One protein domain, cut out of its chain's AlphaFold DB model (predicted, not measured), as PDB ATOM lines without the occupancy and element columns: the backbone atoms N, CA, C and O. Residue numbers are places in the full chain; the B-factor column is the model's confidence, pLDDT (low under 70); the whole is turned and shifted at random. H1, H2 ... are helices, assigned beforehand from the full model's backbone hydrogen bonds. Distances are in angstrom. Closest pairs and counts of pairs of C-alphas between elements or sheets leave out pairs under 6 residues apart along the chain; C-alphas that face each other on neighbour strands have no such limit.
ATOM      1  N   GLU A  27     -36.845-106.784 -17.239       90.12
ATOM      2  CA  GLU A  27     -36.068-106.504 -16.020       90.12
ATOM      3  C   GLU A  27     -34.650-107.104 -16.058       90.12
ATOM      4  O   GLU A  27     -33.695-106.500 -15.564       90.12
ATOM      5  N   GLU A  28     -34.488-108.266 -16.698       94.00
ATOM      6  CA  GLU A  28     -33.188-108.917 -16.902       94.00
ATOM      7  C   GLU A  28     -32.219-108.059 -17.734       94.00
ATOM      8  O   GLU A  28     -31.046-107.921 -17.370       94.00
ATOM      9  N   ASP A  29     -32.722-107.406 -18.783       90.81
ATOM     10  CA  ASP A  29     -31.933-106.541 -19.659       90.81
ATOM     11  C   ASP A  29     -31.563-105.236 -18.949       90.81
ATOM     12  O   ASP A  29     -30.412-104.790 -19.001       90.81
ATOM     13  N   LEU A  30     -32.508-104.643 -18.209       89.56
ATOM     14  CA  LEU A  30     -32.242-103.455 -17.395       89.56
ATOM     15  C   LEU A  30     -31.153-103.733 -16.349       89.56
ATOM     16  O   LEU A  30     -30.245-102.916 -16.150       89.56
ATOM     17  N   LEU A  31     -31.217-104.889 -15.685       93.62
ATOM     18  CA  LEU A  31     -30.201-105.313 -14.726       93.62
ATOM     19  C   LEU A  31     -28.839-105.524 -15.400       93.62
ATOM     20  O   LEU A  31     -27.817-105.102 -14.848       93.62
ATOM     21  N   ALA A  32     -28.808-106.134 -16.587       94.56
ATOM     22  CA  ALA A  32     -27.579-106.318 -17.352       94.56
ATOM     23  C   ALA A  32     -26.933-104.971 -17.714       94.56
ATOM     24  O   ALA A  32     -25.742-104.773 -17.463       94.56
ATOM     25  N   ILE A  33     -27.719-104.004 -18.197       92.25
ATOM     26  CA  ILE A  33     -27.239-102.653 -18.528       92.25
ATOM     27  C   ILE A  33     -26.681-101.949 -17.283       92.25
ATOM     28  O   ILE A  33     -25.580-101.395 -17.327       92.25
ATOM     29  N   LYS A  34     -27.381-102.015 -16.142       91.56
ATOM     30  CA  LYS A  34     -26.885-101.452 -14.872       91.56
ATOM     31  C   LYS A  34     -25.534-102.051 -14.479       91.56
ATOM     32  O   LYS A  34     -24.625-101.313 -14.103       91.56
ATOM     33  N   ARG A  35     -25.372-103.372 -14.599       97.12
ATOM     34  CA  ARG A  35     -24.104-104.056 -14.298       97.12
ATOM     35  C   ARG A  35     -22.976-103.620 -15.230       97.12
ATOM     36  O   ARG A  35     -21.864-103.413 -14.754       97.12
ATOM     37  N   LEU A  36     -23.256-103.436 -16.521       96.31
ATOM     38  CA  LEU A  36     -22.271-102.932 -17.485       96.31
ATOM     39  C   LEU A  36     -21.776-101.529 -17.109       96.31
ATOM     40  O   LEU A  36     -20.569-101.294 -17.101       96.31
ATOM     41  N   LEU A  37     -22.691-100.629 -16.737       95.44
ATOM     42  CA  LEU A  37     -22.344 -99.274 -16.296       95.44
ATOM     43  C   LEU A  37     -21.506 -99.287 -15.013       95.44
ATOM     44  O   LEU A  37     -20.473 -98.623 -14.949       95.44
ATOM     45  N   VAL A  38     -21.918-100.065 -14.008       97.12
ATOM     46  CA  VAL A  38     -21.182-100.186 -12.738       97.12
ATOM     47  C   VAL A  38     -19.781-100.741 -12.971       97.12
ATOM     48  O   VAL A  38     -18.822-100.196 -12.432       97.12
ATOM     49  N   ARG A  39     -19.647-101.776 -13.807       98.38
ATOM     50  CA  ARG A  39     -18.344-102.352 -14.150       98.38
ATOM     51  C   ARG A  39     -17.426-101.314 -14.795       98.38
ATOM     52  O   ARG A  39     -16.309-101.135 -14.328       98.38
ATOM     53  N   TYR A  40     -17.916-100.583 -15.795       97.69
ATOM     54  CA  TYR A  40     -17.132 -99.535 -16.455       97.69
ATOM     55  C   TYR A  40     -16.677 -98.441 -15.477       97.69
ATOM     56  O   TYR A  40     -15.525 -98.006 -15.505       97.69
ATOM     57  N   LEU A  41     -17.570 -97.992 -14.589       97.69
ATOM     58  CA  LEU A  41     -17.231 -96.978 -13.591       97.69
ATOM     59  C   LEU A  41     -16.215 -97.495 -12.564       97.69
ATOM     60  O   LEU A  41     -15.318 -96.744 -12.191       97.69
ATOM     61  N   ALA A  42     -16.312 -98.759 -12.146       98.25
ATOM     62  CA  ALA A  42     -15.352 -99.386 -11.238       98.25
ATOM     63  C   ALA A  42     -13.960 -99.533 -11.877       98.25
ATOM     64  O   ALA A  42     -12.954 -99.188 -11.257       98.25
ATOM     65  N   GLU A  43     -13.894 -99.968 -13.138       98.50
ATOM     66  CA  GLU A  43     -12.646-100.036 -13.909       98.50
ATOM     67  C   GLU A  43     -12.024 -98.645 -14.078       98.50
ATOM     68  O   GLU A  43     -10.822 -98.461 -13.887       98.50
ATOM     69  N   LYS A  44     -12.839 -97.625 -14.378       98.00
ATOM     70  CA  LYS A  44     -12.367 -96.237 -14.452       98.00
ATOM     71  C   LYS A  44     -11.836 -95.743 -13.106       98.00
ATOM     72  O   LYS A  44     -10.778 -95.126 -13.086       98.00
ATOM     73  N   ALA A  45     -12.544 -96.007 -12.010       98.12
ATOM     74  CA  ALA A  45     -12.106 -95.615 -10.673       98.12
ATOM     75  C   ALA A  45     -10.781 -96.285 -10.285       98.12
ATOM     76  O   ALA A  45      -9.915 -95.621  -9.729       98.12
ATOM     77  N   THR A  46     -10.610 -97.563 -10.634       97.62
ATOM     78  CA  THR A  46      -9.362 -98.304 -10.401       97.62
ATOM     79  C   THR A  46      -8.204 -97.665 -11.163       97.62
ATOM     80  O   THR A  46      -7.218 -97.295 -10.544       97.62
ATOM     81  N   ARG A  47      -8.367 -97.397 -12.467       98.44
ATOM     82  CA  ARG A  47      -7.319 -96.728 -13.261       98.44
ATOM     83  C   ARG A  47      -6.938 -95.356 -12.715       98.44
ATOM     84  O   ARG A  47      -5.765 -95.035 -12.662       98.44
ATOM     85  N   LEU A  48      -7.918 -94.559 -12.291       98.19
ATOM     86  CA  LEU A  48      -7.641 -93.255 -11.681       98.19
ATOM     87  C   LEU A  48      -6.891 -93.398 -10.348       98.19
ATOM     88  O   LEU A  48      -6.053 -92.562 -10.029       98.19
ATOM     89  N   ALA A  49      -7.185 -94.438  -9.562       96.00
ATOM     90  CA  ALA A  49      -6.437 -94.728  -8.342       96.00
ATOM     91  C   ALA A  49      -4.991 -95.138  -8.656       96.00
ATOM     92  O   ALA A  49      -4.080 -94.642  -7.997       96.00
ATOM     93  N   ASP A  50      -4.787 -95.966  -9.684       96.75
ATOM     94  CA  ASP A  50      -3.459 -96.364 -10.161       96.75
ATOM     95  C   ASP A  50      -2.673 -95.149 -10.688       96.75
ATOM     96  O   ASP A  50      -1.516 -94.960 -10.336       96.75
ATOM     97  N   GLU A  51      -3.303 -94.258 -11.460       98.12
ATOM     98  CA  GLU A  51      -2.676 -93.017 -11.942       98.12
ATOM     99  C   GLU A  51      -2.178 -92.140 -10.784       98.12
ATOM    100  O   GLU A  51      -1.048 -91.657 -10.811       98.12
ATOM    101  N   VAL A  52      -2.994 -91.970  -9.737       97.06
ATOM    102  CA  VAL A  52      -2.592 -91.227  -8.532       97.06
ATOM    103  C   VAL A  52      -1.473 -91.954  -7.784       97.06
ATOM    104  O   VAL A  52      -0.564 -91.302  -7.271       97.06
ATOM    105  N   TRP A  53      -1.529 -93.284  -7.714       96.12
ATOM    106  CA  TRP A  53      -0.505 -94.105  -7.073       96.12
ATOM    107  C   TRP A  53       0.869 -93.892  -7.717       96.12
ATOM    108  O   TRP A  53       1.839 -93.590  -7.016       96.12
ATOM    109  N   GLU A  54       0.920 -93.948  -9.047       97.25
ATOM    110  CA  GLU A  54       2.131 -93.710  -9.830       97.25
ATOM    111  C   GLU A  54       2.594 -92.245  -9.753       97.25
ATOM    112  O   GLU A  54       3.775 -91.989  -9.518       97.25
ATOM    113  N   GLU A  55       1.687 -91.264  -9.867       97.94
ATOM    114  CA  GLU A  55       2.027 -89.832  -9.762       97.94
ATOM    115  C   GLU A  55       2.682 -89.496  -8.413       97.94
ATOM    116  O   GLU A  55       3.598 -88.675  -8.334       97.94
ATOM    117  N   LYS A  56       2.219 -90.131  -7.331       96.50
ATOM    118  CA  LYS A  56       2.780 -89.943  -5.987       96.50
ATOM    119  C   LYS A  56       4.009 -90.807  -5.715       96.50
ATOM    120  O   LYS A  56       4.609 -90.641  -4.652       96.50
ATOM    121  N   GLY A  57       4.388 -91.684  -6.647       97.25
ATOM    122  CA  GLY A  57       5.503 -92.614  -6.494       97.25
ATOM    123  C   GLY A  57       5.320 -93.550  -5.302       97.25
ATOM    124  O   GLY A  57       6.297 -93.867  -4.624       97.25
ATOM    125  N   TRP A  58       4.074 -93.921  -4.993       96.81
ATOM    126  CA  TRP A  58       3.789 -94.766  -3.844       96.81
ATOM    127  C   TRP A  58       4.281 -96.198  -4.063       96.81
ATOM    128  O   TRP A  58       4.258 -96.746  -5.164       96.81
ATOM    129  N   THR A  59       4.721 -96.826  -2.980       96.44
ATOM    130  CA  THR A  59       5.260 -98.185  -2.962       96.44
ATOM    131  C   THR A  59       4.500 -99.077  -1.984       96.44
ATOM    132  O   THR A  59       3.601 -98.658  -1.244       96.44
ATOM    133  N   ASN A  60       4.868-100.357  -1.937       94.12
ATOM    134  CA  ASN A  60       4.285-101.302  -0.985       94.12
ATOM    135  C   ASN A  60       4.494-100.869   0.480       94.12
ATOM    136  O   ASN A  60       3.698-101.221   1.352       94.12
ATOM    137  N   GLU A  61       5.538-100.094   0.776       95.50
ATOM    138  CA  GLU A  61       5.757 -99.479   2.085       95.50
ATOM    139  C   GLU A  61       4.692 -98.420   2.401       95.50
ATOM    140  O   GLU A  61       4.174 -98.391   3.522       95.50
ATOM    141  N   ASP A  62       4.303 -97.597   1.422       94.25
ATOM    142  CA  ASP A  62       3.208 -96.633   1.568       94.25
ATOM    143  C   ASP A  62       1.872 -97.343   1.803       94.25
ATOM    144  O   ASP A  62       1.108 -96.932   2.679       94.25
ATOM    145  N   MET A  63       1.630 -98.463   1.110       91.25
ATOM    146  CA  MET A  63       0.448 -99.304   1.336       91.25
ATOM    147  C   MET A  63       0.392 -99.799   2.784       91.25
ATOM    148  O   MET A  63      -0.634 -99.656   3.454       91.25
ATOM    149  N   LYS A  64       1.505-100.348   3.292       93.19
ATOM    150  CA  LYS A  64       1.612-100.796   4.689       93.19
ATOM    151  C   LYS A  64       1.358 -99.640   5.648       93.19
ATOM    152  O   LYS A  64       0.589 -99.793   6.593       93.19
ATOM    153  N   ARG A  65       1.944 -98.465   5.389       92.94
ATOM    154  CA  ARG A  65       1.708 -97.268   6.205       92.94
ATOM    155  C   ARG A  65       0.222 -96.913   6.236       92.94
ATOM    156  O   ARG A  65      -0.315 -96.728   7.323       92.94
ATOM    157  N   PHE A  66      -0.450 -96.862   5.085       90.69
ATOM    158  CA  PHE A  66      -1.881 -96.553   5.009       90.69
ATOM    159  C   PHE A  66      -2.761 -97.585   5.722       90.69
ATOM    160  O   PHE A  66      -3.742 -97.213   6.358       90.69
ATOM    161  N   ALA A  67      -2.403 -98.870   5.689       88.56
ATOM    162  CA  ALA A  67      -3.142 -99.909   6.408       88.56
ATOM    163  C   ALA A  67      -3.105 -99.732   7.940       88.56
ATOM    164  O   ALA A  67      -4.021-100.175   8.635       88.56
ATOM    165  N   HIS A  68      -2.071 -99.068   8.466       90.00
ATOM    166  CA  HIS A  68      -1.922 -98.771   9.892       90.00
ATOM    167  C   HIS A  68      -2.440 -97.377  10.292       90.00
ATOM    168  O   HIS A  68      -2.543 -97.085  11.488       90.00
ATOM    169  N   THR A  69      -2.798 -96.510   9.337       86.06
ATOM    170  CA  THR A  69      -3.378 -95.199   9.647       86.06
ATOM    171  C   THR A  69      -4.891 -95.287   9.845       86.06
ATOM    172  O   THR A  69      -5.628 -95.943   9.112       86.06
TER     173      THR A  69
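This is residues 27 to 69 of the 78 residues of an uncharacterized protein of Saprospiraceae bacterium (UniProt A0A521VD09). One long straight helix, H1, makes a rod, and after its last residue, Glu 55, a tight link turns aside into a short helix, H2, like the short foot of an L. Residues 27 to 49 of H1 stick out free, and so do residues 64 to 69 at the other end. The printed part has 43 residues with two named helices, H1 then H2, and no named strand; its class is all helix. The whole is extended, with a radius of gyration of the C-alphas of 15.8 A and spans of 46 by 22 by 12 A.

Start at Glu 27 and go along H1, residues 27 to 55; a tight link of 4 residues then leads to H2, residues 60 to 68. The two helices are apart, with no C-alpha of the one within 8 A of the other. In both H1 and H2, every O i to N i+4 pair is within hydrogen-bond range.

Find C-alpha 27 at (-36.068, -106.504, -16.020); from there H1 runs 42.1 A to C-alpha 55 at (2.027, -89.832, -9.762). H2 ends at C-alpha 68, (-1.922, -98.771, 9.892).

The C-alphas farthest apart, of Glu 27 and Glu 61, are 46.1 A apart. The printed part has no cut, and no printed residue is under 70 in pLDDT.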